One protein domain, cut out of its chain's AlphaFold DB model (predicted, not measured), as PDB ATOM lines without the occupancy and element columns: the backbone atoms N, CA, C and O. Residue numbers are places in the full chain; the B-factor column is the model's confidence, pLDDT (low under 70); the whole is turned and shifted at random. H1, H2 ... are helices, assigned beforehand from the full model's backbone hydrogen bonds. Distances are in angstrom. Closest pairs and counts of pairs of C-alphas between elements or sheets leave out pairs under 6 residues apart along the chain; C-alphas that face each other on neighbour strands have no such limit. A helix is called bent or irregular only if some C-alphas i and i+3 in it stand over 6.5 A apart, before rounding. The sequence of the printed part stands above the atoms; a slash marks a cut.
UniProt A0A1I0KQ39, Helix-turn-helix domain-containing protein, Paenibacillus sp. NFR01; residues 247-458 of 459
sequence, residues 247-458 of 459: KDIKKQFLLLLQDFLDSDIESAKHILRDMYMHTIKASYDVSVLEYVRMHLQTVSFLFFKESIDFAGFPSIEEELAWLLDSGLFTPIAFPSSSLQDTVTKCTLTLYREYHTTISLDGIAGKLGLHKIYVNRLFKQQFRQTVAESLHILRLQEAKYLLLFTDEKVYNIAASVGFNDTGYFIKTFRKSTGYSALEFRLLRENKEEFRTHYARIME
ATOM      1  N   LYS A 247     -21.905  15.893 -29.512       81.56
ATOM      2  CA  LYS A 247     -21.451  16.456 -28.230       81.56
ATOM      3  C   LYS A 247     -20.310  17.476 -28.379       81.56
ATOM      4  O   LYS A 247     -20.293  18.455 -27.640       81.56
ATOM      5  N   ASP A 248     -19.393  17.264 -29.319       85.88
ATOM      6  CA  ASP A 248     -18.224  18.112 -29.548       85.88
ATOM      7  C   ASP A 248     -18.644  19.384 -30.291       85.88
ATOM      8  O   ASP A 248     -18.300  20.483 -29.859       85.88
ATOM      9  N   ILE A 249     -19.507  19.251 -31.308       88.00
ATOM     10  CA  ILE A 249     -20.121  20.396 -32.001       88.00
ATOM     11  C   ILE A 249     -20.947  21.229 -31.013       88.00
ATOM     12  O   ILE A 249     -20.796  22.444 -30.928       88.00
ATOM     13  N   LYS A 250     -21.775  20.577 -30.189       88.56
ATOM     14  CA  LYS A 250     -22.567  21.248 -29.152       88.56
ATOM     15  C   LYS A 250     -21.682  21.978 -28.139       88.56
ATOM     16  O   LYS A 250     -22.051  23.053 -27.674       88.56
ATOM     17  N   LYS A 251     -20.517  21.422 -27.790       90.44
ATOM     18  CA  LYS A 251     -19.542  22.084 -26.915       90.44
ATOM     19  C   LYS A 251     -18.954  23.334 -27.573       90.44
ATOM     20  O   LYS A 251     -18.888  24.359 -26.906       90.44
ATOM     21  N   GLN A 252     -18.581  23.269 -28.853       91.94
ATOM     22  CA  GLN A 252     -18.124  24.439 -29.617       91.94
ATOM     23  C   GLN A 252     -19.222  25.512 -29.695       91.94
ATOM     24  O   GLN A 252     -18.958  26.675 -29.408       91.94
ATOM     25  N   PHE A 253     -20.477  25.117 -29.935       91.88
ATOM     26  CA  PHE A 253     -21.614  26.040 -29.908       91.88
ATOM     27  C   PHE A 253     -21.857  26.685 -28.550       91.88
ATOM     28  O   PHE A 253     -22.233  27.847 -28.496       91.88
ATOM     29  N   LEU A 254     -21.667  25.955 -27.451       92.62
ATOM     30  CA  LEU A 254     -21.796  26.529 -26.112       92.62
ATOM     31  C   LEU A 254     -20.740  27.607 -25.845       92.62
ATOM     32  O   LEU A 254     -21.062  28.576 -25.166       92.62
ATOM     33  N   LEU A 255     -19.520  27.437 -26.367       93.56
ATOM     34  CA  LEU A 255     -18.468  28.456 -26.289       93.56
ATOM     35  C   LEU A 255     -18.835  29.672 -27.145       93.56
ATOM     36  O   LEU A 255     -18.869  30.781 -26.636       93.56
ATOM     37  N   LEU A 256     -19.244  29.449 -28.396       93.62
ATOM     38  CA  LEU A 256     -19.706  30.512 -29.295       93.62
ATOM     39  C   LEU A 256     -20.891  31.299 -28.704       93.62
ATOM     40  O   LEU A 256     -20.928  32.524 -28.768       93.62
ATOM     41  N   LEU A 257     -21.845  30.606 -28.078       92.81
ATOM     42  CA  LEU A 257     -22.990  31.219 -27.406       92.81
ATOM     43  C   LEU A 257     -22.572  32.041 -26.185       92.81
ATOM     44  O   LEU A 257     -23.166  33.084 -25.920       92.81
ATOM     45  N   GLN A 258     -21.586  31.558 -25.429       93.56
ATOM     46  CA  GLN A 258     -21.030  32.286 -24.297       93.56
ATOM     47  C   GLN A 258     -20.353  33.577 -24.771       93.56
ATOM     48  O   GLN A 258     -20.705  34.639 -24.269       93.56
ATOM     49  N   ASP A 259     -19.497  33.505 -25.789       93.12
ATOM     50  CA  ASP A 259     -18.794  34.671 -26.335       93.12
ATOM     51  C   ASP A 259     -19.775  35.720 -26.892       93.12
ATOM     52  O   ASP A 259     -19.610  36.915 -26.650       93.12
ATOM     53  N   PHE A 260     -20.874  35.294 -27.534       90.62
ATOM     54  CA  PHE A 260     -21.955  36.211 -27.927       90.62
ATOM     55  C   PHE A 260     -22.581  36.951 -26.741       90.62
ATOM     56  O   PHE A 260     -22.829  38.156 -26.813       90.62
ATOM     57  N   LEU A 261     -22.856  36.235 -25.651       90.88
ATOM     58  CA  LEU A 261     -23.475  36.797 -24.450       90.88
ATOM     59  C   LEU A 261     -22.501  37.682 -23.656       90.88
ATOM     60  O   LEU A 261     -22.931  38.628 -22.992       90.88
ATOM     61  N   ASP A 262     -21.204  37.411 -23.760       91.00
ATOM     62  CA  ASP A 262     -20.128  38.211 -23.176       91.00
ATOM     63  C   ASP A 262     -19.724  39.394 -24.085       91.00
ATOM     64  O   ASP A 262     -18.950  40.257 -23.675       91.00
ATOM     65  N   SER A 263     -20.325  39.501 -25.280       89.12
ATOM     66  CA  SER A 263     -20.006  40.487 -26.329       89.12
ATOM     67  C   SER A 263     -18.569  40.407 -26.866       89.12
ATOM     68  O   SER A 263     -18.059  41.388 -27.410       89.12
ATOM     69  N   ASP A 264     -17.930  39.240 -26.768       92.81
ATOM     70  CA  ASP A 264     -16.629  38.960 -27.382       92.81
ATOM     71  C   ASP A 264     -16.810  38.447 -28.820       92.81
ATOM     72  O   ASP A 264     -16.745  37.256 -29.130       92.81
ATOM     73  N   ILE A 265     -17.097  39.387 -29.720       92.75
ATOM     74  CA  ILE A 265     -17.439  39.085 -31.112       92.75
ATOM     75  C   ILE A 265     -16.273  38.458 -31.884       92.75
ATOM     76  O   ILE A 265     -16.500  37.583 -32.719       92.75
ATOM     77  N   GLU A 266     -15.034  38.872 -31.621       93.38
ATOM     78  CA  GLU A 266     -13.875  38.340 -32.344       93.38
ATOM     79  C   GLU A 266     -13.596  36.882 -31.964       93.38
ATOM     80  O   GLU A 266     -13.367  36.057 -32.856       93.38
ATOM     81  N   SER A 267     -13.712  36.533 -30.678       94.31
ATOM     82  CA  SER A 267     -13.626  35.138 -30.226       94.31
ATOM     83  C   SER A 267     -14.757  34.288 -30.816       94.31
ATOM     84  O   SER A 267     -14.492  33.230 -31.395       94.31
ATOM     85  N   ALA A 268     -15.997  34.795 -30.825       93.31
ATOM     86  CA  ALA A 268     -17.129  34.102 -31.445       93.31
ATOM     87  C   ALA A 268     -16.909  33.847 -32.953       93.31
ATOM     88  O   ALA A 268     -17.154  32.740 -33.447       93.31
ATOM     89  N   LYS A 269     -16.406  34.848 -33.694       93.69
ATOM     90  CA  LYS A 269     -16.052  34.716 -35.119       93.69
ATOM     91  C   LYS A 269     -14.952  33.682 -35.330       93.69
ATOM     92  O   LYS A 269     -14.999  32.930 -36.305       93.69
ATOM     93  N   HIS A 270     -13.960  33.639 -34.445       93.56
ATOM     94  CA  HIS A 270     -12.891  32.649 -34.513       93.56
ATOM     95  C   HIS A 270     -13.425  31.228 -34.307       93.56
ATOM     96  O   HIS A 270     -13.136  30.364 -35.130       93.56
ATOM     97  N   ILE A 271     -14.293  31.008 -33.312       93.69
ATOM     98  CA  ILE A 271     -14.931  29.702 -33.095       93.69
ATOM     99  C   ILE A 271     -15.735  29.280 -34.326       93.69
ATOM    100  O   ILE A 271     -15.622  28.133 -34.754       93.69
ATOM    101  N   LEU A 272     -16.513  30.183 -34.934       93.38
ATOM    102  CA  LEU A 272     -17.267  29.847 -36.145       93.38
ATOM    103  C   LEU A 272     -16.333  29.433 -37.293       93.38
ATOM    104  O   LEU A 272     -16.579  28.416 -37.941       93.38
ATOM    105  N   ARG A 273     -15.242  30.177 -37.519       91.88
ATOM    106  CA  ARG A 273     -14.225  29.810 -38.520       91.88
ATOM    107  C   ARG A 273     -13.641  28.430 -38.235       91.88
ATOM    108  O   ARG A 273     -13.573  27.612 -39.148       91.88
ATOM    109  N   ASP A 274     -13.286  28.145 -36.988       90.75
ATOM    110  CA  ASP A 274     -12.738  26.848 -36.592       90.75
ATOM    111  C   ASP A 274     -13.742  25.713 -36.821       90.75
ATOM    112  O   ASP A 274     -13.379  24.665 -37.354       90.75
ATOM    113  N   MET A 275     -15.021  25.925 -36.496       90.50
ATOM    114  CA  MET A 275     -16.087  24.963 -36.786       90.50
ATOM    115  C   MET A 275     -16.193  24.695 -38.289       90.50
ATOM    116  O   MET A 275     -16.241  23.540 -38.713       90.50
ATOM    117  N   TYR A 276     -16.177  25.736 -39.117       87.44
ATOM    118  CA  TYR A 276     -16.261  25.584 -40.567       87.44
ATOM    119  C   TYR A 276     -15.040  24.853 -41.142       87.44
ATOM    120  O   TYR A 276     -15.193  23.899 -41.909       87.44
ATOM    121  N   MET A 277     -13.833  25.235 -40.723       83.19
ATOM    122  CA  MET A 277     -12.581  24.709 -41.272       83.19
ATOM    123  C   MET A 277     -12.229  23.310 -40.759       83.19
ATOM    124  O   MET A 277     -11.747  22.478 -41.528       83.19
ATOM    125  N   HIS A 278     -12.462  23.034 -39.477       83.69
ATOM    126  CA  HIS A 278     -11.959  21.828 -38.811       83.69
ATOM    127  C   HIS A 278     -13.042  20.823 -38.426       83.69
ATOM    128  O   HIS A 278     -12.720  19.665 -38.169       83.69
ATOM    129  N   THR A 279     -14.312  21.227 -38.419       85.12
ATOM    130  CA  THR A 279     -15.434  20.324 -38.138       85.12
ATOM    131  C   THR A 279     -16.192  20.020 -39.426       85.12
ATOM    132  O   THR A 279     -16.242  18.868 -39.853       85.12
ATOM    133  N   ILE A 280     -16.738  21.042 -40.087       83.62
ATOM    134  CA  ILE A 280     -17.608  20.855 -41.253       83.62
ATOM    135  C   ILE A 280     -16.798  20.358 -42.452       83.62
ATOM    136  O   ILE A 280     -17.039  19.250 -42.934       83.62
ATOM    137  N   LYS A 281     -15.789  21.126 -42.885       78.75
ATOM    138  CA  LYS A 281     -14.973  20.790 -44.059       78.75
ATOM    139  C   LYS A 281     -14.195  19.485 -43.886       78.75
ATOM    140  O   LYS A 281     -14.069  18.725 -44.834       78.75
ATOM    141  N   ALA A 282     -13.734  19.191 -42.670       78.81
ATOM    142  CA  ALA A 282     -13.029  17.946 -42.373       78.81
ATOM    143  C   ALA A 282     -13.947  16.710 -42.376       78.81
ATOM    144  O   ALA A 282     -13.492  15.619 -42.713       78.81
ATOM    145  N   SER A 283     -15.222  16.866 -41.995       77.88
ATOM    146  CA  SER A 283     -16.180  15.752 -41.943       77.88
ATOM    147  C   SER A 283     -16.718  15.343 -43.314       77.88
ATOM    148  O   SER A 283     -17.078  14.181 -43.493       77.88
ATOM    149  N   TYR A 284     -16.779  16.282 -44.270       76.06
ATOM    150  CA  TYR A 284     -17.468  16.114 -45.555       76.06
ATOM    151  C   TYR A 284     -18.873  15.509 -45.382       76.06
ATOM    152  O   TYR A 284     -19.256  14.591 -46.107       76.06
ATOM    153  N   ASP A 285     -19.638  16.002 -44.403       75.75
ATOM    154  CA  ASP A 285     -20.959  15.476 -44.060       75.75
ATOM    155  C   ASP A 285     -22.013  16.594 -44.028       75.75
ATOM    156  O   ASP A 285     -21.932  17.543 -43.245       75.75
ATOM    157  N   VAL A 286     -23.044  16.455 -44.872       75.56
ATOM    158  CA  VAL A 286     -24.178  17.393 -44.930       75.56
ATOM    159  C   VAL A 286     -24.866  17.493 -43.574       75.56
ATOM    160  O   VAL A 286     -25.206  18.585 -43.140       75.56
ATOM    161  N   SER A 287     -25.043  16.376 -42.873       78.75
ATOM    162  CA  SER A 287     -25.707  16.372 -41.572       78.75
ATOM    163  C   SER A 287     -24.936  17.196 -40.539       78.75
ATOM    164  O   SER A 287     -25.561  17.805 -39.674       78.75
ATOM    165  N   VAL A 288     -23.604  17.279 -40.631       84.31
ATOM    166  CA  VAL A 288     -22.783  18.115 -39.742       84.31
ATOM    167  C   VAL A 288     -22.991  19.594 -40.056       84.31
ATOM    168  O   VAL A 288     -23.250  20.369 -39.135       84.31
ATOM    169  N   LEU A 289     -22.945  19.983 -41.336       84.31
ATOM    170  CA  LEU A 289     -23.254  21.353 -41.763       84.31
ATOM    171  C   LEU A 289     -24.653  21.771 -41.304       84.31
ATOM    172  O   LEU A 289     -24.817  22.820 -40.689       84.31
ATOM    173  N   GLU A 290     -25.654  20.930 -41.548       83.75
ATOM    174  CA  GLU A 290     -27.032  21.269 -41.206       83.75
ATOM    175  C   GLU A 290     -27.281  21.308 -39.698       83.75
ATOM    176  O   GLU A 290     -28.107  22.084 -39.220       83.75
ATOM    177  N   TYR A 291     -26.520  20.539 -38.918       88.06
ATOM    178  CA  TYR A 291     -26.540  20.663 -37.463       88.06
ATOM    179  C   TYR A 291     -26.001  22.025 -37.010       88.06
ATOM    180  O   TYR A 291     -26.573  22.662 -36.125       88.06
ATOM    181  N   VAL A 292     -24.927  22.501 -37.650       90.31
ATOM    182  CA  VAL A 292     -24.362  23.833 -37.396       90.31
ATOM    183  C   VAL A 292     -25.345  24.930 -37.796       90.31
ATOM    184  O   VAL A 292     -25.662  25.789 -36.973       90.31
ATOM    185  N   ARG A 293     -25.890  24.879 -39.014       89.38
ATOM    186  CA  ARG A 293     -26.877  25.850 -39.509       89.38
ATOM    187  C   ARG A 293     -28.120  25.905 -38.629       89.38
ATOM    188  O   ARG A 293     -28.548  26.995 -38.267       89.38
ATOM    189  N   MET A 294     -28.652  24.758 -38.197       89.81
ATOM    190  CA  MET A 294     -29.785  24.695 -37.261       89.81
ATOM    191  C   MET A 294     -29.491  25.444 -35.955       89.81
ATOM    192  O   MET A 294     -30.324  26.214 -35.467       89.81
ATOM    193  N   HIS A 295     -28.300  25.257 -35.389       90.88
ATOM    194  CA  HIS A 295     -27.903  25.947 -34.168       90.88
ATOM    195  C   HIS A 295     -27.700  27.452 -34.389       90.88
ATOM    196  O   HIS A 295     -28.197  28.240 -33.586       90.88
ATOM    197  N   LEU A 296     -27.058  27.864 -35.487       91.44
ATOM    198  CA  LEU A 296     -26.919  29.278 -35.859       91.44
ATOM    199  C   LEU A 296     -28.284  29.946 -36.064       91.44
ATOM    200  O   LEU A 296     -28.534  31.005 -35.491       91.44
ATOM    201  N   GLN A 297     -29.197  29.290 -36.785       88.75
ATOM    202  CA  GLN A 297     -30.582  29.728 -36.967       88.75
ATOM    203  C   GLN A 297     -31.286  29.904 -35.625       88.75
ATOM    204  O   GLN A 297     -31.958  30.905 -35.384       88.75
ATOM    205  N   THR A 298     -31.123  28.927 -34.732       88.75
ATOM    206  CA  THR A 298     -31.747  28.959 -33.413       88.75
ATOM    207  C   THR A 298     -31.210  30.122 -32.588       88.75
ATOM    208  O   THR A 298     -31.996  30.851 -31.992       88.75
ATOM    209  N   VAL A 299     -29.895  30.344 -32.573       88.38
ATOM    210  CA  VAL A 299     -29.282  31.484 -31.876       88.38
ATOM    211  C   VAL A 299     -29.770  32.807 -32.465       88.38
ATOM    212  O   VAL A 299     -30.252  33.656 -31.714       88.38
ATOM    213  N   SER A 300     -29.740  32.947 -33.793       88.75
ATOM    214  CA  SER A 300     -30.224  34.138 -34.498       88.75
ATOM    215  C   SER A 300     -31.670  34.465 -34.137       88.75
ATOM    216  O   SER A 300     -31.997  35.573 -33.710       88.75
ATOM    217  N   PHE A 301     -32.545  33.463 -34.199       87.69
ATOM    218  CA  PHE A 301     -33.949  33.638 -33.866       87.69
ATOM    219  C   PHE A 301     -34.167  33.960 -32.383       87.69
ATOM    220  O   PHE A 301     -35.020  34.783 -32.036       87.69
ATOM    221  N   LEU A 302     -33.423  33.311 -31.481       85.50
ATOM    222  CA  LEU A 302     -33.571  33.534 -30.046       85.50
ATOM    223  C   LEU A 302     -33.120  34.941 -29.634       85.50
ATOM    224  O   LEU A 302     -33.732  35.504 -28.725       85.50
ATOM    225  N   PHE A 303     -32.081  35.492 -30.263       87.00
ATOM    226  CA  PHE A 303     -31.469  36.760 -29.850       87.00
ATOM    227  C   PHE A 303     -31.940  37.958 -30.665       87.00
ATOM    228  O   PHE A 303     -32.234  39.004 -30.091       87.00
ATOM    229  N   PHE A 304     -32.068  37.786 -31.978       86.25
ATOM    230  CA  PHE A 304     -32.339  38.874 -32.916       86.25
ATOM    231  C   PHE A 304     -33.739  38.792 -33.530       86.25
ATOM    232  O   PHE A 304     -34.214  39.775 -34.086       86.25
ATOM    233  N   LYS A 305     -34.447  37.660 -33.368       86.25
ATOM    234  CA  LYS A 305     -35.730  37.378 -34.046       86.25
ATOM    235  C   LYS A 305     -35.618  37.429 -35.572       86.25
ATOM    236  O   LYS A 305     -36.610  37.661 -36.256       86.25
ATOM    237  N   GLU A 306     -34.423  37.158 -36.083       84.75
ATOM    238  CA  GLU A 306     -34.113  37.122 -37.506       84.75
ATOM    239  C   GLU A 306     -33.887  35.681 -37.956       84.75
ATOM    240  O   GLU A 306     -33.243  34.886 -37.262       84.75
ATOM    241  N   SER A 307     -34.423  35.355 -39.129       82.19
ATOM    242  CA  SER A 307     -34.114  34.122 -39.839       82.19
ATOM    243  C   SER A 307     -32.870  34.319 -40.696       82.19
ATOM    244  O   SER A 307     -32.776  35.305 -41.425       82.19
ATOM    245  N   ILE A 308     -31.951  33.361 -40.650       83.75
ATOM    246  CA  ILE A 308     -30.836  33.289 -41.586       83.75
ATOM    247  C   ILE A 308     -31.309  32.510 -42.812       83.75
ATOM    248  O   ILE A 308     -31.753  31.367 -42.694       83.75
ATOM    249  N   ASP A 309     -31.209  33.129 -43.984       80.56
ATOM    250  CA  ASP A 309     -31.413  32.419 -45.240       80.56
ATOM    251  C   ASP A 309     -30.105  31.737 -45.640       80.56
ATOM    252  O   ASP A 309     -29.172  32.377 -46.117       80.56
ATOM    253  N   PHE A 310     -30.023  30.429 -45.392       78.12
ATOM    254  CA  PHE A 310     -28.900  29.605 -45.838       78.12
ATOM    255  C   PHE A 310     -29.043  29.150 -47.301       78.12
ATOM    256  O   PHE A 310     -28.158  28.458 -47.813       78.12
ATOM    257  N   ALA A 311     -30.152  29.474 -47.978       66.88
ATOM    258  CA  ALA A 311     -30.345  29.125 -49.376       66.88
ATOM    259  C   ALA A 311     -29.568  30.083 -50.290       66.88
ATOM    260  O   ALA A 311     -29.500  31.286 -50.070       66.88
ATOM    261  N   GLY A 312     -29.002  29.538 -51.368       66.44
ATOM    262  CA  GLY A 312     -28.437  30.350 -52.449       66.44
ATOM    263  C   GLY A 312     -26.946  30.672 -52.346       66.44
ATOM    264  O   GLY A 312     -26.447  31.375 -53.218       66.44
ATOM    265  N   PHE A 313     -26.212  30.136 -51.365       73.06
ATOM    266  CA  PHE A 313     -24.752  30.277 -51.346       73.06
ATOM    267  C   PHE A 313     -24.067  29.322 -52.342       73.06
ATOM    268  O   PHE A 313     -24.337  28.115 -52.313       73.06
ATOM    269  N   PRO A 314     -23.154  29.822 -53.200       64.81
ATOM    270  CA  PRO A 314     -22.383  28.985 -54.119       64.81
ATOM    271  C   PRO A 314     -21.381  28.056 -53.419       64.81
ATOM    272  O   PRO A 314     -21.214  26.917 -53.851       64.81
ATOM    273  N   SER A 315     -20.732  28.508 -52.339       72.88
ATOM    274  CA  SER A 315     -19.728  27.748 -51.567       72.88
ATOM    275  C   SER A 315     -19.844  27.979 -50.054       72.88
ATOM    276  O   SER A 315     -20.458  28.957 -49.614       72.88
ATOM    277  N   ILE A 316     -19.228  27.100 -49.241       77.56
ATOM    278  CA  ILE A 316     -19.274  27.232 -47.772       77.56
ATOM    279  C   ILE A 316     -18.397  28.371 -47.295       77.56
ATOM    280  O   ILE A 316     -18.658  28.982 -46.267       77.56
ATOM    281  N   GLU A 317     -17.356  28.662 -48.059       81.50
ATOM    282  CA  GLU A 317     -16.492  29.803 -47.861       81.50
ATOM    283  C   GLU A 317     -17.256  31.112 -48.089       81.50
ATOM    284  O   GLU A 317     -17.069  32.055 -47.324       81.50
ATOM    285  N   GLU A 318     -18.142  31.164 -49.089       82.56
ATOM    286  CA  GLU A 318     -18.994  32.329 -49.351       82.56
ATOM    287  C   GLU A 318     -20.107  32.461 -48.302       82.56
ATOM    288  O   GLU A 318     -20.333  33.561 -47.797       82.56
ATOM    289  N   GLU A 319     -20.725  31.352 -47.881       86.69
ATOM    290  CA  GLU A 319     -21.642  31.325 -46.732       86.69
ATOM    291  C   GLU A 319     -20.958  31.807 -45.445       86.69
ATOM    292  O   GLU A 319     -21.503  32.640 -44.723       86.69
ATOM    293  N   LEU A 320     -19.752  31.312 -45.148       89.81
ATOM    294  CA  LEU A 320     -18.982  31.709 -43.971       89.81
ATOM    295  C   LEU A 320     -18.604  33.187 -44.032       89.81
ATOM    296  O   LEU A 320     -18.744  33.884 -43.032       89.81
ATOM    297  N   ALA A 321     -18.112  33.664 -45.178       88.88
ATOM    298  CA  ALA A 321     -17.775  35.071 -45.362       88.88
ATOM    299  C   ALA A 321     -19.000  35.952 -45.096       88.88
ATOM    300  O   ALA A 321     -18.928  36.868 -44.279       88.88
ATOM    301  N   TRP A 322     -20.146  35.598 -45.687       91.38
ATOM    302  CA  TRP A 322     -21.405  36.287 -45.431       91.38
ATOM    303  C   TRP A 322     -21.803  36.233 -43.952       91.38
ATOM    304  O   TRP A 322     -22.126  37.268 -43.377       91.38
ATOM    305  N   LEU A 323     -21.723  35.069 -43.298       91.31
ATOM    306  CA  LEU A 323     -22.053  34.921 -41.876       91.31
ATOM    307  C   LEU A 323     -21.178  35.808 -40.992       91.31
ATOM    308  O   LEU A 323     -21.701  36.451 -40.086       91.31
ATOM    309  N   LEU A 324     -19.870  35.857 -41.247       91.06
ATOM    310  CA  LEU A 324     -18.913  36.656 -40.476       91.06
ATOM    311  C   LEU A 324     -19.140  38.169 -40.612       91.06
ATOM    312  O   LEU A 324     -18.774  38.915 -39.696       91.06
ATOM    313  N   ASP A 325     -19.757  38.588 -41.715       89.12
ATOM    314  CA  ASP A 325     -20.128  39.975 -42.002       89.12
ATOM    315  C   ASP A 325     -21.611  40.274 -41.695       89.12
ATOM    316  O   ASP A 325     -22.039  41.429 -41.729       89.12
ATOM    317  N   SER A 326     -22.400  39.247 -41.364       87.06
ATOM    318  CA  SER A 326     -23.832  39.365 -41.079       87.06
ATOM    319  C   SER A 326     -24.125  40.016 -39.720       87.06
ATOM    320  O   SER A 326     -23.283  40.083 -38.817       87.06
ATOM    321  N   GLY A 327     -25.387  40.421 -39.535       82.56
ATOM    322  CA  GLY A 327     -25.905  40.960 -38.273       82.56
ATOM    323  C   GLY A 327     -25.852  39.989 -37.085       82.56
ATOM    324  O   GLY A 327     -25.977  40.430 -35.942       82.56
ATOM    325  N   LEU A 328     -25.594  38.694 -37.322       85.81
ATOM    326  CA  LEU A 328     -25.447  37.680 -36.273       85.81
ATOM    327  C   LEU A 328     -24.353  38.044 -35.258       85.81
ATOM    328  O   LEU A 328     -24.479  37.752 -34.073       85.81
ATOM    329  N   PHE A 329     -23.289  38.704 -35.724       87.31
ATOM    330  CA  PHE A 329     -22.142  39.111 -34.910       87.31
ATOM    331  C   PHE A 329     -22.269  40.534 -34.349       87.31
ATOM    332  O   PHE A 329     -21.268  41.176 -34.027       87.31
ATOM    333  N   THR A 330     -23.493  41.045 -34.212       87.62
ATOM    334  CA  THR A 330     -23.730  42.315 -33.519       87.62
ATOM    335  C   THR A 330     -23.668  42.124 -31.994       87.62
ATOM    336  O   THR A 330     -24.268  41.184 -31.465       87.62
ATOM    337  N   PRO A 331     -22.948  42.992 -31.248       87.62
ATOM    338  CA  PRO A 331     -22.883  42.899 -29.791       87.62
ATOM    339  C   PRO A 331     -24.261  42.989 -29.129       87.62
ATOM    340  O   PRO A 331     -25.042  43.905 -29.407       87.62
ATOM    341  N   ILE A 332     -24.540  42.076 -28.198       88.00
ATOM    342  CA  ILE A 332     -25.792  42.077 -27.440       88.00
ATOM    343  C   ILE A 332     -25.680  43.095 -26.305       88.00
ATOM    344  O   ILE A 332     -24.965  42.893 -25.325       88.00
ATOM    345  N   ALA A 333     -26.429  44.191 -26.405       88.00
ATOM    346  CA  ALA A 333     -26.468  45.191 -25.347       88.00
ATOM    347  C   ALA A 333     -27.303  44.704 -24.150       88.00
ATOM    348  O   ALA A 333     -28.474  44.333 -24.291       88.00
ATOM    349  N   PHE A 334     -26.721  44.774 -22.951       89.06
ATOM    350  CA  PHE A 334     -27.409  44.488 -21.694       89.06
ATOM    351  C   PHE A 334     -27.571  45.766 -20.855       89.06
ATOM    352  O   PHE A 334     -26.597  46.491 -20.656       89.06
ATOM    353  N   PRO A 335     -28.763  46.043 -20.288       87.50
ATOM    354  CA  PRO A 335     -28.987  47.237 -19.463       87.50
ATOM    355  C   PRO A 335     -28.196  47.272 -18.146       87.50
ATOM    356  O   PRO A 335     -28.054  48.330 -17.539       87.50
ATOM    357  N   SER A 336     -27.752  46.116 -17.645       89.38
ATOM    358  CA  SER A 336     -26.953  45.998 -16.419       89.38
ATOM    359  C   SER A 336     -26.196  44.670 -16.385       89.38
ATOM    360  O   SER A 336     -26.678  43.674 -16.929       89.38
ATOM    361  N   SER A 337     -25.069  44.627 -15.672       87.12
ATOM    362  CA  SER A 337     -24.265  43.409 -15.488       87.12
ATOM    363  C   SER A 337     -25.019  42.295 -14.753       87.12
ATOM    364  O   SER A 337     -24.875  41.125 -15.087       87.12
ATOM    365  N   SER A 338     -25.882  42.639 -13.790       85.62
ATOM    366  CA  SER A 338     -26.716  41.655 -13.081       85.62
ATOM    367  C   SER A 338     -27.747  40.988 -14.000       85.62
ATOM    368  O   SER A 338     -27.998  39.784 -13.875       85.62
ATOM    369  N   LEU A 339     -28.332  41.753 -14.930       88.88
ATOM    370  CA  LEU A 339     -29.239  41.208 -15.938       88.88
ATOM    371  C   LEU A 339     -28.470  40.301 -16.900       88.88
ATOM    372  O   LEU A 339     -28.924  39.182 -17.128       88.88
ATOM    373  N   GLN A 340     -27.313  40.752 -17.395       91.25
ATOM    374  CA  GLN A 340     -26.431  39.956 -18.253       91.25
ATOM    375  C   GLN A 340     -26.093  38.617 -17.597       91.25
ATOM    376  O   GLN A 340     -26.442  37.581 -18.144       91.25
ATOM    377  N   ASP A 341     -25.544  38.614 -16.380       90.75
ATOM    378  CA  ASP A 341     -25.163  37.386 -15.670       90.75
ATOM    379  C   ASP A 341     -26.337  36.401 -15.514       90.75
ATOM    380  O   ASP A 341     -26.216  35.207 -15.805       90.75
ATOM    381  N   THR A 342     -27.511  36.905 -15.119       91.75
ATOM    382  CA  THR A 342     -28.707  36.068 -14.939       91.75
ATOM    383  C   THR A 342     -29.176  35.467 -16.262       91.75
ATOM    384  O   THR A 342     -29.470  34.269 -16.338       91.75
ATOM    385  N   VAL A 343     -29.267  36.292 -17.308       92.12
ATOM    386  CA  VAL A 343     -29.724  35.866 -18.633       92.12
ATOM    387  C   VAL A 343     -28.716  34.904 -19.256       92.12
ATOM    388  O   VAL A 343     -29.127  33.850 -19.736       92.12
ATOM    389  N   THR A 344     -27.417  35.188 -19.163       92.50
ATOM    390  CA  THR A 344     -26.341  34.331 -19.669       92.50
ATOM    391  C   THR A 344     -26.394  32.947 -19.038       92.50
ATOM    392  O   THR A 344     -26.491  31.942 -19.746       92.50
ATOM    393  N   LYS A 345     -26.438  32.865 -17.703       93.00
ATOM    394  CA  LYS A 345     -26.527  31.575 -17.003       93.00
ATOM    395  C   LYS A 345     -27.805  30.817 -17.355       93.00
ATOM    396  O   LYS A 345     -27.757  29.600 -17.546       93.00
ATOM    397  N   CYS A 346     -28.938  31.511 -17.476       94.19
ATOM    398  CA  CYS A 346     -30.202  30.907 -17.893       94.19
ATOM    399  C   CYS A 346     -30.105  30.317 -19.312       94.19
ATOM    400  O   CYS A 346     -30.431  29.147 -19.511       94.19
ATOM    401  N   THR A 347     -29.611  31.092 -20.281       93.25
ATOM    402  CA  THR A 347     -29.456  30.681 -21.685       93.25
ATOM    403  C   THR A 347     -28.508  29.493 -21.833       93.25
ATOM    404  O   THR A 347     -28.864  28.494 -22.461       93.25
ATOM    405  N   LEU A 348     -27.333  29.542 -21.199       93.88
ATOM    406  CA  LEU A 348     -26.360  28.447 -21.249       93.88
ATOM    407  C   LEU A 348     -26.900  27.166 -20.594       93.88
ATOM    408  O   LEU A 348     -26.646  26.068 -21.091       93.88
ATOM    409  N   THR A 349     -27.675  27.294 -19.510       93.75
ATOM    410  CA  THR A 349     -28.327  26.149 -18.853       93.75
ATOM    411  C   THR A 349     -29.379  25.521 -19.765       93.75
ATOM    412  O   THR A 349     -29.375  24.302 -19.941       93.75
ATOM    413  N   LEU A 350     -30.232  26.335 -20.403       92.56
ATOM    414  CA  LEU A 350     -31.213  25.858 -21.383       92.56
ATOM    415  C   LEU A 350     -30.540  25.062 -22.504       92.56
ATOM    416  O   LEU A 350     -30.946  23.940 -22.798       92.56
ATOM    417  N   TYR A 351     -29.480  25.611 -23.095       91.75
ATOM    418  CA  TYR A 351     -28.796  24.982 -24.223       91.75
ATOM    419  C   TYR A 351     -28.069  23.685 -23.836       91.75
ATOM    420  O   TYR A 351     -28.047  22.710 -24.593       91.75
ATOM    421  N   ARG A 352     -27.507  23.615 -22.622       92.00
ATOM    422  CA  ARG A 352     -26.919  22.373 -22.099       92.00
ATOM    423  C   ARG A 352     -27.975  21.298 -21.881       92.00
ATOM    424  O   ARG A 352     -27.782  20.162 -22.315       92.00
ATOM    425  N   GLU A 353     -29.092  21.653 -21.260       92.69
ATOM    426  CA  GLU A 353     -29.989  20.697 -20.610       92.69
ATOM    427  C   GLU A 353     -31.364  20.539 -21.281       92.69
ATOM    428  O   GLU A 353     -32.203  19.824 -20.737       92.69
ATOM    429  N   TYR A 354     -31.618  21.136 -22.456       92.31
ATOM    430  CA  TYR A 354     -32.942  21.079 -23.112       92.31
ATOM    431  C   TYR A 354     -33.496  19.657 -23.292       92.31
ATOM    432  O   TYR A 354     -34.704  19.453 -23.196       92.31
ATOM    433  N   HIS A 355     -32.616  18.682 -23.510       91.00
ATOM    434  CA  HIS A 355     -32.929  17.263 -23.691       91.00
ATOM    435  C   HIS A 355     -33.407  16.553 -22.413       91.00
ATOM    436  O   HIS A 355     -33.881  15.425 -22.465       91.00
ATOM    437  N   THR A 356     -33.280  17.195 -21.253       90.94
ATOM    438  CA  THR A 356     -33.683  16.641 -19.955       90.94
ATOM    439  C   THR A 356     -35.045  17.179 -19.522       90.94
ATOM    440  O   THR A 356     -35.592  18.106 -20.128       90.94
ATOM    441  N   THR A 357     -35.589  16.652 -18.423       84.50
ATOM    442  CA  THR A 357     -36.773  17.197 -17.744       84.50
ATOM    443  C   THR A 357     -36.450  18.496 -17.003       84.50
ATOM    444  O   THR A 357     -36.503  18.562 -15.775       84.50
ATOM    445  N   ILE A 358     -36.095  19.539 -17.749       88.81
ATOM    446  CA  ILE A 358     -35.830  20.871 -17.212       88.81
ATOM    447  C   ILE A 358     -37.109  21.714 -17.170       88.81
ATOM    448  O   ILE A 358     -37.931  21.685 -18.090       88.81
ATOM    449  N   SER A 359     -37.279  22.471 -16.086       87.44
ATOM    450  CA  SER A 359     -38.373  23.423 -15.883       87.44
ATOM    451  C   SER A 359     -37.822  24.800 -15.508       87.44
ATOM    452  O   SER A 359     -36.697  24.917 -15.019       87.44
ATOM    453  N   LEU A 360     -38.626  25.850 -15.697       89.12
ATOM    454  CA  LEU A 360     -38.270  27.203 -15.253       89.12
ATOM    455  C   LEU A 360     -37.988  27.246 -13.741       89.12
ATOM    456  O   LEU A 360     -37.055  27.921 -13.320       89.12
ATOM    457  N   ASP A 361     -38.766  26.515 -12.938       90.38
ATOM    458  CA  ASP A 361     -38.534  26.387 -11.495       90.38
ATOM    459  C   ASP A 361     -37.168  25.748 -11.200       90.38
ATOM    460  O   ASP A 361     -36.430  26.243 -10.350       90.38
ATOM    461  N   GLY A 362     -36.787  24.707 -11.949       89.94
ATOM    462  CA  GLY A 362     -35.476  24.068 -11.824       89.94
ATOM    463  C   GLY A 362     -34.317  24.999 -12.188       89.94
ATOM    464  O   GLY A 362     -33.334  25.068 -11.452       89.94
ATOM    465  N   ILE A 363     -34.439  25.759 -13.282       91.75
ATOM    466  CA  ILE A 363     -33.428  26.751 -13.688       91.75
ATOM    467  C   ILE A 363     -33.306  27.843 -12.629       91.75
ATOM    468  O   ILE A 363     -32.207  28.149 -12.178       91.75
ATOM    469  N   ALA A 364     -34.432  28.408 -12.193       92.88
ATOM    470  CA  ALA A 364     -34.443  29.470 -11.198       92.88
ATOM    471  C   ALA A 364     -33.836  29.002  -9.863       92.88
ATOM    472  O   ALA A 364     -33.017  29.714  -9.286       92.88
ATOM    473  N   GLY A 365     -34.138  27.767  -9.445       92.50
ATOM    474  CA  GLY A 365     -33.526  27.128  -8.280       92.50
ATOM    475  C   GLY A 365     -32.002  27.004  -8.388       92.50
ATOM    476  O   GLY A 365     -31.305  27.368  -7.445       92.50
ATOM    477  N   LYS A 366     -31.467  26.584  -9.545       90.44
ATOM    478  CA  LYS A 366     -30.009  26.528  -9.797       90.44
ATOM    479  C   LYS A 366     -29.334  27.898  -9.727       90.44
ATOM    480  O   LYS A 366     -28.163  27.982  -9.370       90.44
ATOM    481  N   LEU A 367     -30.066  28.959 -10.064       90.00
ATOM    482  CA  LEU A 367     -29.584  30.340 -10.004       90.00
ATOM    483  C   LEU A 367     -29.786  30.988  -8.624       90.00
ATOM    484  O   LEU A 367     -29.325  32.107  -8.419       90.00
ATOM    485  N   GLY A 368     -30.481  30.328  -7.689       91.75
ATOM    486  CA  GLY A 368     -30.859  30.921  -6.401       91.75
ATOM    487  C   GLY A 368     -31.875  32.064  -6.529       91.75
ATOM    488  O   GLY A 368     -31.929  32.944  -5.673       91.75
ATOM    489  N   LEU A 369     -32.666  32.081  -7.606       93.31
ATOM    490  CA  LEU A 369     -33.602  33.156  -7.939       93.31
ATOM    491  C   LEU A 369     -35.046  32.651  -7.980       93.31
ATOM    492  O   LEU A 369     -35.326  31.474  -8.195       93.31
ATOM    493  N   HIS A 370     -36.000  33.569  -7.832       95.25
ATOM    494  CA  HIS A 370     -37.414  33.241  -7.997       95.25
ATOM    495  C   HIS A 370     -37.790  33.144  -9.486       95.25
ATOM    496  O   HIS A 370     -37.455  34.033 -10.273       95.25
ATOM    497  N   LYS A 371     -38.567  32.124  -9.884       94.69
ATOM    498  CA  LYS A 371     -38.946  31.877 -11.293       94.69
ATOM    499  C   LYS A 371     -39.549  33.080 -12.024       94.69
ATOM    500  O   LYS A 371     -39.239  33.313 -13.189       94.69
ATOM    501  N   ILE A 372     -40.391  33.861 -11.339       95.06
ATOM    502  CA  ILE A 372     -41.033  35.058 -11.914       95.06
ATOM    503  C   ILE A 372     -39.974  36.101 -12.281       95.06
ATOM    504  O   ILE A 372     -40.071  36.735 -13.328       95.06
ATOM    505  N   TYR A 373     -38.950  36.257 -11.440       93.19
ATOM    506  CA  TYR A 373     -37.872  37.208 -11.674       93.19
ATOM    507  C   TYR A 373     -37.030  36.797 -12.886       93.19
ATOM    508  O   TYR A 373     -36.864  37.604 -13.796       93.19
ATOM    509  N   VAL A 374     -36.605  35.529 -12.945       93.88
ATOM    510  CA  VAL A 374     -35.841  34.979 -14.081       93.88
ATOM    511  C   VAL A 374     -36.613  35.146 -15.387       93.88
ATOM    512  O   VAL A 374     -36.088  35.706 -16.344       93.88
ATOM    513  N   ASN A 375     -37.884  34.737 -15.421       94.50
ATOM    514  CA  ASN A 375     -38.684  34.819 -16.641       94.50
ATOM    515  C   ASN A 375     -38.941  36.268 -17.078       94.50
ATOM    516  O   ASN A 375     -38.972  36.552 -18.272       94.50
ATOM    517  N   ARG A 376     -39.098  37.199 -16.126       94.25
ATOM    518  CA  ARG A 376     -39.237  38.632 -16.417       94.25
ATOM    519  C   ARG A 376     -37.972  39.200 -17.056       94.25
ATOM    520  O   ARG A 376     -38.088  39.872 -18.073       94.25
ATOM    521  N   LEU A 377     -36.794  38.922 -16.488       93.19
ATOM    522  CA  LEU A 377     -35.519  39.388 -17.045       93.19
ATOM    523  C   LEU A 377     -35.246  38.783 -18.423       93.19
ATOM    524  O   LEU A 377     -34.895  39.497 -19.356       93.19
ATOM    525  N   PHE A 378     -35.477  37.479 -18.566       93.25
ATOM    526  CA  PHE A 378     -35.285  36.777 -19.830       93.25
ATOM    527  C   PHE A 378     -36.212  37.326 -20.926       93.25
ATOM    528  O   PHE A 378     -35.762  37.630 -22.029       93.25
ATOM    529  N   LYS A 379     -37.489  37.570 -20.596       92.56
ATOM    530  CA  LYS A 379     -38.452  38.192 -21.516       92.56
ATOM    531  C   LYS A 379     -38.124  39.648 -21.824       92.56
ATOM    532  O   LYS A 379     -38.375  40.090 -22.938       92.56
ATOM    533  N   GLN A 380     -37.569  40.393 -20.873       91.12
ATOM    534  CA  GLN A 380     -37.107  41.755 -21.122       91.12
ATOM    535  C   GLN A 380     -35.966  41.777 -22.149       91.12
ATOM    536  O   GLN A 380     -35.979  42.641 -23.019       91.12
ATOM    537  N   GLN A 381     -35.029  40.824 -22.075       91.25
ATOM    538  CA  GLN A 381     -33.896  40.760 -23.000       91.25
ATOM    539  C   GLN A 381     -34.283  40.194 -24.374       91.25
ATOM    540  O   GLN A 381     -34.034  40.830 -25.389       91.25
ATOM    541  N   PHE A 382     -34.917  39.019 -24.420       90.12
ATOM    542  CA  PHE A 382     -35.137  38.272 -25.672       90.12
ATOM    543  C   PHE A 382     -36.579  38.317 -26.189       90.12
ATOM    544  O   PHE A 382     -36.927  37.630 -27.151       90.12
ATOM    545  N   ARG A 383     -37.458  39.085 -25.531       91.19
ATOM    546  CA  ARG A 383     -38.891  39.219 -25.870       91.19
ATOM    547  C   ARG A 383     -39.666  37.897 -25.895       91.19
ATOM    548  O   ARG A 383     -40.759  37.828 -26.448       91.19
ATOM    549  N   GLN A 384     -39.134  36.871 -25.244       92.00
ATOM    550  CA  GLN A 384     -39.707  35.532 -25.150       92.00
ATOM    551  C   GLN A 384     -39.468  34.968 -23.754       92.00
ATOM    552  O   GLN A 384     -38.562  35.391 -23.042       92.00
ATOM    553  N   THR A 385     -40.301  34.032 -23.338       93.75
ATOM    554  CA  THR A 385     -40.170  33.331 -22.063       93.75
ATOM    555  C   THR A 385     -39.154  32.199 -22.159       93.75
ATOM    556  O   THR A 385     -38.887  31.652 -23.227       93.75
ATOM    557  N   VAL A 386     -38.646  31.779 -21.002       93.44
ATOM    558  CA  VAL A 386     -37.746  30.619 -20.885       93.44
ATOM    559  C   VAL A 386     -38.387  29.346 -21.456       93.44
ATOM    560  O   VAL A 386     -37.713  28.537 -22.091       93.44
ATOM    561  N   ALA A 387     -39.699  29.171 -21.258       92.12
ATOM    562  CA  ALA A 387     -40.438  28.014 -21.757       92.12
ATOM    563  C   ALA A 387     -40.582  28.020 -23.289       92.12
ATOM    564  O   ALA A 387     -40.443  26.969 -23.909       92.12
ATOM    565  N   GLU A 388     -40.816  29.188 -23.896       92.12
ATOM    566  CA  GLU A 388     -40.857  29.345 -25.357       92.12
ATOM    567  C   GLU A 388     -39.489  29.032 -25.981       92.12
ATOM    568  O   GLU A 388     -39.416  28.252 -26.928       92.12
ATOM    569  N   SER A 389     -38.391  29.536 -25.407       93.00
ATOM    570  CA  SER A 389     -37.038  29.219 -25.891       93.00
ATOM    571  C   SER A 389     -36.684  27.741 -25.753       93.00
ATOM    572  O   SER A 389     -36.125  27.155 -26.678       93.00
ATOM    573  N   LEU A 390     -37.038  27.112 -24.625       92.88
ATOM    574  CA  LEU A 390     -36.869  25.669 -24.441       92.88
ATOM    575  C   LEU A 390     -37.622  24.891 -25.524       92.88
ATOM    576  O   LEU A 390     -37.093  23.943 -26.096       92.88
ATOM    577  N   HIS A 391     -38.852  25.302 -25.819       92.06
ATOM    578  CA  HIS A 391     -39.673  24.669 -26.836       92.06
ATOM    579  C   HIS A 391     -39.042  24.766 -28.234       92.06
ATOM    580  O   HIS A 391     -39.034  23.767 -28.958       92.06
ATOM    581  N   ILE A 392     -38.506  25.931 -28.607       91.75
ATOM    582  CA  ILE A 392     -37.827  26.141 -29.894       91.75
ATOM    583  C   ILE A 392     -36.620  25.206 -30.017       91.75
ATOM    584  O   ILE A 392     -36.526  24.467 -30.993       91.75
ATOM    585  N   LEU A 393     -35.757  25.165 -28.994       93.00
ATOM    586  CA  LEU A 393     -34.567  24.303 -28.974       93.00
ATOM    587  C   LEU A 393     -34.924  22.825 -29.182       93.00
ATOM    588  O   LEU A 393     -34.322  22.142 -30.008       93.00
ATOM    589  N   ARG A 394     -35.938  22.333 -28.460       94.31
ATOM    590  CA  ARG A 394     -36.372  20.934 -28.562       94.31
ATOM    591  C   ARG A 394     -36.963  20.600 -29.926       94.31
ATOM    592  O   ARG A 394     -36.727  19.508 -30.436       94.31
ATOM    593  N   LEU A 395     -37.747  21.509 -30.504       93.81
ATOM    594  CA  LEU A 395     -38.322  21.298 -31.829       93.81
ATOM    595  C   LEU A 395     -37.259  21.294 -32.920       93.81
ATOM    596  O   LEU A 395     -37.330  20.448 -33.803       93.81
ATOM    597  N   GLN A 396     -36.291  22.205 -32.857       91.69
ATOM    598  CA  GLN A 396     -35.222  22.284 -33.849       91.69
ATOM    599  C   GLN A 396     -34.338  21.030 -33.830       91.69
ATOM    600  O   GLN A 396     -34.099  20.431 -34.879       91.69
ATOM    601  N   GLU A 397     -33.982  20.530 -32.641       93.00
ATOM    602  CA  GLU A 397     -33.298  19.234 -32.521       93.00
ATOM    603  C   GLU A 397     -34.167  18.081 -33.062       93.00
ATOM    604  O   GLU A 397     -33.669  17.200 -33.762       93.00
ATOM    605  N   ALA A 398     -35.477  18.086 -32.790       94.88
ATOM    606  CA  ALA A 398     -36.380  17.048 -33.281       94.88
ATOM    607  C   ALA A 398     -36.518  17.063 -34.812       94.88
ATOM    608  O   ALA A 398     -36.494  15.996 -35.426       94.88
ATOM    609  N   LYS A 399     -36.629  18.249 -35.432       92.81
ATOM    610  CA  LYS A 399     -36.630  18.418 -36.894       92.81
ATOM    611  C   LYS A 399     -35.366  17.805 -37.492       92.81
ATOM    612  O   LYS A 399     -35.459  16.963 -38.381       92.81
ATOM    613  N   TYR A 400     -34.201  18.157 -36.947       90.56
ATOM    614  CA  TYR A 400     -32.920  17.611 -37.386       90.56
ATOM    615  C   TYR A 400     -32.881  16.075 -37.280       90.56
ATOM    616  O   TYR A 400     -32.598  15.386 -38.258       90.56
ATOM    617  N   LEU A 401     -33.239  15.517 -36.118       91.75
ATOM    618  CA  LEU A 401     -33.258  14.069 -35.892       91.75
ATOM    619  C   LEU A 401     -34.195  13.327 -36.853       91.75
ATOM    620  O   LEU A 401     -33.852  12.246 -37.329       91.75
ATOM    621  N   LEU A 402     -35.365  13.891 -37.156       91.81
ATOM    622  CA  LEU A 402     -36.320  13.289 -38.089       91.81
ATOM    623  C   LEU A 402     -35.780  13.226 -39.522       91.81
ATOM    624  O   LEU A 402     -36.099  12.272 -40.230       91.81
ATOM    625  N   LEU A 403     -34.970  14.211 -39.924       85.62
ATOM    626  CA  LEU A 403     -34.401  14.305 -41.267       85.62
ATOM    627  C   LEU A 403     -33.131  13.463 -41.422       85.62
ATOM    628  O   LEU A 403     -32.975  12.779 -42.430       85.62
ATOM    629  N   PHE A 404     -32.245  13.444 -40.427       83.69
ATOM    630  CA  PHE A 404     -30.917  12.826 -40.567       83.69
ATOM    631  C   PHE A 404     -30.749  11.488 -39.846       83.69
ATOM    632  O   PHE A 404     -29.673  10.900 -39.903       83.69
ATOM    633  N   THR A 405     -31.789  10.974 -39.184       86.62
ATOM    634  CA  THR A 405     -31.735   9.669 -38.509       86.62
ATOM    635  C   THR A 405     -32.969   8.817 -38.796       86.62
ATOM    636  O   THR A 405     -34.025   9.326 -39.177       86.62
ATOM    637  N   ASP A 406     -32.842   7.513 -38.559       87.19
ATOM    638  CA  ASP A 406     -33.944   6.543 -38.631       87.19
ATOM    639  C   ASP A 406     -34.543   6.233 -37.249       87.19
ATOM    640  O   ASP A 406     -35.292   5.268 -37.074       87.19
ATOM    641  N   GLU A 407     -34.224   7.045 -36.233       91.44
ATOM    642  CA  GLU A 407     -34.715   6.827 -34.877       91.44
ATOM    643  C   GLU A 407     -36.248   6.872 -34.823       91.44
ATOM    644  O   GLU A 407     -36.916   7.695 -35.453       91.44
ATOM    645  N   LYS A 408     -36.854   5.981 -34.037       93.88
ATOM    646  CA  LYS A 408     -38.315   5.960 -33.895       93.88
ATOM    647  C   LYS A 408     -38.802   7.260 -33.247       93.88
ATOM    648  O   LYS A 408     -38.174   7.774 -32.329       93.88
ATOM    649  N   VAL A 409     -39.963   7.761 -33.678       94.69
ATOM    650  CA  VAL A 409     -40.512   9.064 -33.242       94.69
ATOM    651  C   VAL A 409     -40.602   9.189 -31.714       94.69
ATOM    652  O   VAL A 409     -40.325  10.252 -31.171       94.69
ATOM    653  N   TYR A 410     -40.938   8.106 -31.007       94.94
ATOM    654  CA  TYR A 410     -40.989   8.117 -29.542       94.94
ATOM    655  C   TYR A 410     -39.601   8.232 -28.886       94.94
ATOM    656  O   TYR A 410     -39.482   8.883 -27.852       94.94
ATOM    657  N   ASN A 411     -38.551   7.665 -29.499       95.81
ATOM    658  CA  ASN A 411     -37.168   7.834 -29.038       95.81
ATOM    659  C   ASN A 411     -36.705   9.275 -29.251       95.81
ATOM    660  O   ASN A 411     -36.124   9.851 -28.341       95.81
ATOM    661  N   ILE A 412     -37.029   9.867 -30.407       95.81
ATOM    662  CA  ILE A 412     -36.740  11.278 -30.701       95.81
ATOM    663  C   ILE A 412     -37.444  12.188 -29.689       95.81
ATOM    664  O   ILE A 412     -36.823  13.076 -29.117       95.81
ATOM    665  N   ALA A 413     -38.729  11.945 -29.413       95.88
ATOM    666  CA  ALA A 413     -39.474  12.711 -28.416       95.88
ATOM    667  C   ALA A 413     -38.790  12.659 -27.038       95.88
ATOM    668  O   ALA A 413     -38.585  13.700 -26.414       95.88
ATOM    669  N   ALA A 414     -38.385  11.466 -26.593       94.94
ATOM    670  CA  ALA A 414     -37.686  11.298 -25.324       94.94
ATOM    671  C   ALA A 414     -36.295  11.959 -25.328       94.94
ATOM    672  O   ALA A 414     -35.948  12.653 -24.374       94.94
ATOM    673  N   SER A 415     -35.514  11.795 -26.402       93.94
ATOM    674  CA  SER A 415     -34.141  12.307 -26.503       93.94
ATOM    675  C   SER A 415     -34.067  13.827 -26.605       93.94
ATOM    676  O   SER A 415     -33.073  14.414 -26.190       93.94
ATOM    677  N   VAL A 416     -35.127  14.484 -27.083       94.50
ATOM    678  CA  VAL A 416     -35.248  15.948 -27.079       94.50
ATOM    679  C   VAL A 416     -35.986  16.487 -25.846       94.50
ATOM    680  O   VAL A 416     -36.210  17.688 -25.748       94.50
ATOM    681  N   GLY A 417     -36.325  15.644 -24.864       93.44
ATOM    682  CA  GLY A 417     -36.841  16.069 -23.555       93.44
ATOM    683  C   GLY A 417     -38.364  16.203 -23.446       93.44
ATOM    684  O   GLY A 417     -38.854  16.902 -22.553       93.44
ATOM    685  N   PHE A 418     -39.135  15.561 -24.332       93.31
ATOM    686  CA  PHE A 418     -40.581  15.393 -24.168       93.31
ATOM    687  C   PHE A 418     -40.894  14.096 -23.414       93.31
ATOM    688  O   PHE A 418     -40.554  13.004 -23.855       93.31
ATOM    689  N   ASN A 419     -41.623  14.220 -22.304       89.94
ATOM    690  CA  ASN A 419     -42.024  13.074 -21.477       89.94
ATOM    691  C   ASN A 419     -43.195  12.274 -22.057       89.94
ATOM    692  O   ASN A 419     -43.419  11.139 -21.652       89.94
ATOM    693  N   ASP A 420     -43.960  12.876 -22.967       93.44
ATOM    694  CA  ASP A 420     -45.121  12.255 -23.594       93.44
ATOM    695  C   ASP A 420     -45.030  12.392 -25.116       93.44
ATOM    696  O   ASP A 420     -45.006  13.498 -25.667       93.44
ATOM    697  N   THR A 421     -44.985  11.251 -25.805       94.62
ATOM    698  CA  THR A 421     -44.905  11.208 -27.270       94.62
ATOM    699  C   THR A 421     -46.173  11.773 -27.916       94.62
ATOM    700  O   THR A 421     -46.087  12.416 -28.961       94.62
ATOM    701  N   GLY A 422     -47.348  11.591 -27.299       95.00
ATOM    702  CA  GLY A 422     -48.609  12.127 -27.821       95.00
ATOM    703  C   GLY A 422     -48.619  13.658 -27.852       95.00
ATOM    704  O   GLY A 422     -48.991  14.271 -28.857       95.00
ATOM    705  N   TYR A 423     -48.155  14.279 -26.771       93.75
ATOM    706  CA  TYR A 423     -47.962  15.716 -26.651       93.75
ATOM    707  C   TYR A 423     -46.908  16.217 -27.634       93.75
ATOM    708  O   TYR A 423     -47.159  17.207 -28.320       93.75
ATOM    709  N   PHE A 424     -45.777  15.516 -27.772       95.56
ATOM    710  CA  PHE A 424     -44.769  15.836 -28.784       95.56
ATOM    711  C   PHE A 424     -45.369  15.872 -30.194       95.56
ATOM    712  O   PHE A 424     -45.226  16.879 -30.876       95.56
ATOM    713  N   ILE A 425     -46.095  14.831 -30.619       94.81
ATOM    714  CA  ILE A 425     -46.669  14.753 -31.975       94.81
ATOM    715  C   ILE A 425     -47.629  15.919 -32.242       94.81
ATOM    716  O   ILE A 425     -47.548  16.559 -33.292       94.81
ATOM    717  N   LYS A 426     -48.528  16.221 -31.295       94.56
ATOM    718  CA  LYS A 426     -49.476  17.342 -31.421       94.56
ATOM    719  C   LYS A 426     -48.749  18.677 -31.535       94.56
ATOM    720  O   LYS A 426     -49.078  19.496 -32.390       94.56
ATOM    721  N   THR A 427     -47.759  18.878 -30.676       93.38
ATOM    722  CA  THR A 427     -46.958  20.096 -30.607       93.38
ATOM    723  C   THR A 427     -46.102  20.287 -31.860       93.38
ATOM    724  O   THR A 427     -46.098  21.369 -32.442       93.38
ATOM    725  N   PHE A 428     -45.442  19.227 -32.330       94.81
ATOM    726  CA  PHE A 428     -44.641  19.233 -33.549       94.81
ATOM    727  C   PHE A 428     -45.505  19.567 -34.768       94.81
ATOM    728  O   PHE A 428     -45.164  20.468 -35.530       94.81
ATOM    729  N   ARG A 429     -46.677  18.930 -34.901       94.12
ATOM    730  CA  ARG A 429     -47.612  19.224 -35.994       94.12
ATOM    731  C   ARG A 429     -48.130  20.649 -35.959       94.12
ATOM    732  O   ARG A 429     -48.196  21.297 -36.996       94.12
ATOM    733  N   LYS A 430     -48.463  21.157 -34.773       92.81
ATOM    734  CA  LYS A 430     -48.896  22.548 -34.613       92.81
ATOM    735  C   LYS A 430     -47.812  23.539 -35.042       92.81
ATOM    736  O   LYS A 430     -48.144  24.569 -35.611       92.81
ATOM    737  N   SER A 431     -46.547  23.243 -34.743       90.00
ATOM    738  CA  SER A 431     -45.438  24.152 -35.038       90.00
ATOM    739  C   SER A 431     -44.934  24.065 -36.473       90.00
ATOM    740  O   SER A 431     -44.444  25.060 -36.985       90.00
ATOM    741  N   THR A 432     -44.989  22.888 -37.096       88.12
ATOM    742  CA  THR A 432     -44.381  22.656 -38.417       88.12
ATOM    743  C   THR A 432     -45.402  22.546 -39.543       88.12
ATOM    744  O   THR A 432     -45.025  22.603 -40.703       88.12
ATOM    745  N   GLY A 433     -46.684  22.342 -39.225       89.75
ATOM    746  CA  GLY A 433     -47.723  21.995 -40.198       89.75
ATOM    747  C   GLY A 433     -47.764  20.504 -40.559       89.75
ATOM    748  O   GLY A 433     -48.805  20.021 -41.003       89.75
ATOM    749  N   TYR A 434     -46.696  19.752 -40.277       89.75
ATOM    750  CA  TYR A 434     -46.542  18.339 -40.634       89.75
ATOM    751  C   TYR A 434     -46.549  17.441 -39.396       89.75
ATOM    752  O   TYR A 434     -46.004  17.776 -38.345       89.75
ATOM    753  N   SER A 435     -47.127  16.247 -39.493       92.00
ATOM    754  CA  SER A 435     -46.831  15.201 -38.514       92.00
ATOM    755  C   SER A 435     -45.346  14.828 -38.566       92.00
ATOM    756  O   SER A 435     -44.685  14.988 -39.587       92.00
ATOM    757  N   ALA A 436     -44.807  14.281 -37.474       91.38
ATOM    758  CA  ALA A 436     -43.404  13.862 -37.432       91.38
ATOM    759  C   ALA A 436     -43.052  12.822 -38.521       91.38
ATOM    760  O   ALA A 436     -41.929  12.808 -39.015       91.38
ATOM    761  N   LEU A 437     -44.010  11.965 -38.902       90.12
ATOM    762  CA  LEU A 437     -43.827  10.999 -39.988       90.12
ATOM    763  C   LEU A 437     -43.837  11.685 -41.358       90.12
ATOM    764  O   LEU A 437     -42.922  11.452 -42.137       90.12
ATOM    765  N   GLU A 438     -44.805  12.566 -41.625       89.69
ATOM    766  CA  GLU A 438     -44.834  13.363 -42.865       89.69
ATOM    767  C   GLU A 438     -43.555  14.197 -43.012       89.69
ATOM    768  O   GLU A 438     -42.959  14.231 -44.081       89.69
ATOM    769  N   PHE A 439     -43.074  14.791 -41.917       89.25
ATOM    770  CA  PHE A 439     -41.839  15.571 -41.907       89.25
ATOM    771  C   PHE A 439     -40.609  14.731 -42.271       89.25
ATOM    772  O   PHE A 439     -39.714  15.214 -42.956       89.25
ATOM    773  N   ARG A 440     -40.560  13.457 -41.858       88.56
ATOM    774  CA  ARG A 440     -39.488  12.540 -42.266       88.56
ATOM    775  C   ARG A 440     -39.526  12.250 -43.763       88.56
ATOM    776  O   ARG A 440     -38.471  12.225 -44.387       88.56
ATOM    777  N   LEU A 441     -40.716  12.058 -44.331       85.69
ATOM    778  CA  LEU A 441     -40.883  11.790 -45.764       85.69
ATOM    779  C   LEU A 441     -40.425  12.971 -46.635       85.69
ATOM    780  O   LEU A 441     -40.090  12.768 -47.799       85.69
ATOM    781  N   LEU A 442     -40.313  14.183 -46.073       80.56
ATOM    782  CA  LEU A 442     -39.765  15.332 -46.800       80.56
ATOM    783  C   LEU A 442     -38.357  15.065 -47.336       80.56
ATOM    784  O   LEU A 442     -38.047  15.544 -48.416       80.56
ATOM    785  N   ARG A 443     -37.520  14.270 -46.649       74.75
ATOM    786  CA  ARG A 443     -36.175  13.928 -47.157       74.75
ATOM    787  C   ARG A 443     -36.196  12.935 -48.323       74.75
ATOM    788  O   ARG A 443     -35.208  12.821 -49.042       74.75
ATOM    789  N   GLU A 444     -37.289  12.186 -48.479       68.00
ATOM    790  CA  GLU A 444     -37.465  11.208 -49.558       68.00
ATOM    791  C   GLU A 444     -37.865  11.909 -50.863       68.00
ATOM    792  O   GLU A 444     -37.450  11.483 -51.944       68.00
ATOM    793  N   ASN A 445     -38.567  13.046 -50.774       66.50
ATOM    794  CA  ASN A 445     -38.783  13.941 -51.907       66.50
ATOM    795  C   ASN A 445     -37.532  14.799 -52.172       66.50
ATOM    796  O   ASN A 445     -37.459  15.969 -51.793       66.50
ATOM    797  N   LYS A 446     -36.522  14.202 -52.817       55.94
ATOM    798  CA  LYS A 446     -35.182  14.791 -53.021       55.94
ATOM    799  C   LYS A 446     -35.202  16.182 -53.672       55.94
ATOM    800  O   LYS A 446     -34.332  16.994 -53.369       55.94
ATOM    801  N   GLU A 447     -36.160  16.468 -54.548       48.12
ATOM    802  CA  GLU A 447     -36.247  17.735 -55.289       48.12
ATOM    803  C   GLU A 447     -36.852  18.862 -54.434       48.12
ATOM    804  O   GLU A 447     -36.334  19.983 -54.396       48.12
ATOM    805  N   GLU A 448     -37.875  18.534 -53.643       51.97
ATOM    806  CA  GLU A 448     -38.499  19.453 -52.691       51.97
ATOM    807  C   GLU A 448     -37.583  19.702 -51.485       51.97
ATOM    808  O   GLU A 448     -37.358  20.856 -51.116       51.97
ATOM    809  N   PHE A 449     -36.952  18.646 -50.958       56.41
ATOM    810  CA  PHE A 449     -35.970  18.717 -49.878       56.41
ATOM    811  C   PHE A 449     -34.794  19.618 -50.241       56.41
ATOM    812  O   PHE A 449     -34.452  20.510 -49.479       56.41
ATOM    813  N   ARG A 450     -34.194  19.432 -51.424       51.31
ATOM    814  CA  ARG A 450     -33.027  20.215 -51.865       51.31
ATOM    815  C   ARG A 450     -33.334  21.693 -52.064       51.31
ATOM    816  O   ARG A 450     -32.496  22.528 -51.745       51.31
ATOM    817  N   THR A 451     -34.516  22.005 -52.582       44.38
ATOM    818  CA  THR A 451     -34.898  23.380 -52.937       44.38
ATOM    819  C   THR A 451     -35.480  24.146 -51.744       44.38
ATOM    820  O   THR A 451     -35.393  25.370 -51.695       44.38
ATOM    821  N   HIS A 452     -36.044  23.443 -50.756       51.81
ATOM    822  CA  HIS A 452     -36.770  24.051 -49.637       51.81
ATOM    823  C   HIS A 452     -36.172  23.739 -48.261       51.81
ATOM    824  O   HIS A 452     -36.761  24.141 -47.263       51.81
ATOM    825  N   TYR A 453     -35.015  23.072 -48.172       58.00
ATOM    826  CA  TYR A 453     -34.400  22.681 -46.897       58.00
ATOM    827  C   TYR A 453     -34.297  23.839 -45.894       58.00
ATOM    828  O   TYR A 453     -34.767  23.720 -44.761       58.00
ATOM    829  N   ALA A 454     -33.732  24.972 -46.328       50.59
ATOM    830  CA  ALA A 454     -33.585  26.162 -45.492       50.59
ATOM    831  C   ALA A 454     -34.947  26.617 -44.933       50.59
ATOM    832  O   ALA A 454     -35.095  26.769 -43.723       50.59
ATOM    833  N   ARG A 455     -35.980  26.652 -45.788       58.81
ATOM    834  CA  ARG A 455     -37.370  26.969 -45.412       58.81
ATOM    835  C   ARG A 455     -38.014  25.931 -44.486       58.81
ATOM    836  O   ARG A 455     -38.813  26.282 -43.629       58.81
ATOM    837  N   ILE A 456     -37.684  24.645 -44.621       59.44
ATOM    838  CA  ILE A 456     -38.194  23.566 -43.752       59.44
ATOM    839  C   ILE A 456     -37.646  23.715 -42.316       59.44
ATOM    840  O   ILE A 456     -38.334  23.415 -41.326       59.44
ATOM    841  N   MET A 457     -36.408  24.198 -42.192       60.16
ATOM    842  CA  MET A 457     -35.726  24.396 -40.911       60.16
ATOM    843  C   MET A 457     -36.018  25.755 -40.254       60.16
ATOM    844  O   MET A 457     -35.778  25.891 -39.050       60.16
ATOM    845  N   GLU A 458     -36.616  26.712 -40.970       59.75
ATOM    846  CA  GLU A 458     -37.081  27.991 -40.411       59.75
ATOM    847  C   GLU A 458     -38.030  27.797 -39.204       59.75
ATOM    848  O   GLU A 458     -38.705  26.766 -39.054       59.75
TER     849      GLU A 458
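Overview. This is residues 247 to 458 of the 459 residues of the protein "Helix-turn-helix domain-containing protein" of Paenibacillus sp. NFR01 (UniProt A0A1I0KQ39). Five long helices, H1, H2, H3, H5 and H8, run along roughly one direction, some one way and some the other, as a bundle in which H1 lies between H2 and H5 and H3 lies between H1 and H8, with H4 packed along H2 at one edge. H8 links two small groups of helices: H7, which crosses H5, and H6 lie near its first residues, while H9 and H11 pack toward its last residues, with H10 packed on these two; H12 lies loosely near H3 and H8. The printed part has 212 residues with twelve named helices, H1 to H12 in order, and no named strand; its class is all helix. The whole is compact, with a radius of gyration of the C-alphas of 17.3 A and spans of 49 by 42 by 26 A.

Along the chain. H1, residues 247 to 262, is 22.4 A from first to last C-alpha and begins at C-alpha 247 at (-21.451, 16.456, -28.230). H2, residues 265 to 283, measures 25.8 A; it is neither bent nor irregular, but only just: C-alphas 277 and 280 are 6.3 A apart. H3, residues 286 to 304, measures 25.9 A, and H4, residues 316 to 325, measures 14.0 A. H5, residues 337 to 353, measures 24.0 A. The short H6, residues 360 to 366, comes before H7, residues 371 to 382, of 16.2 A. H8, residues 386 to 404, measures 27.4 A from C-alpha 386 at (-37.746, 30.619, -20.885). H9 is residues 409 to 415, H10 residues 421 to 432 and H11 residues 436 to 441. H12, residues 446 to 457, measures 15.5 A and ends at C-alpha 457 at (-35.726, 24.396, -40.911); it is irregular, with C-alphas 451 and 454 8.1 A apart.

Arrangement. H1, H2, H3, H5 and H8 form a bundle, a group of helices side by side. H1 and H2 are a helical hairpin; they touch, closest at the C-alphas of Leu 256 and Ala 268, 4.9 A, at a shallow tilt of 16 degrees, opposite ways. H1 only just touches H3, with 3 pairs of C-alphas within 8 A, the closest those of Phe 253 and His 295, 7.6 A. Residues 254 to 261 of H1 touch H5, closest at Leu 261 and Thr 344, C-alphas 6.1 A apart. H2 and H3 touch only at the corner, and only just, with the C-alphas of Ile 280 and Leu 289 closest at 5.7 A. H4 touches H2 at a shallow tilt of 9 degrees, opposite ways, closest at the C-alphas of Lys 269 and Leu 324, 6.4 A. H3 and H8 touch, closest at the C-alphas of Ser 287 and Phe 404, 6.4 A. H7 touches H5 about perpendicular, at 83 degrees, closest at the C-alphas of Val 343 and Phe 378, 5.8 A. H6 touches H7, closest at the C-alphas of Ala 364 and Lys 371, 5.1 A. H8 touches H9, closest at the C-alphas of Ala 398 and Ile 412, 6.3 A, and H11, closest at those of Leu 402 and Arg 440, 5.3 A. H10 touches H9, closest at the C-alphas of Tyr 410 and Thr 421, 5.5 A. H12 is close to H3 but not clearly touching it, with the C-alphas of Met 294 and Met 457 closest at 7.0 A. Every O i to N i+4 pair is within hydrogen-bond range in H1 and H3 to H11; in H2 12 of 15 are, in H12 6 of 8.

Size, cuts and confidence. The two C-alphas farthest apart, those of Gly 368 and Glu 447, are 50.9 A apart. The printed part has no cut. The links H3 to H4 and H4 to H5 are long, 11 residues each. Mean pLDDT of the printed part is 86.9; residues 311 to 312, 314 and 444 to 458 are under 70, and H12 has a mean of 54.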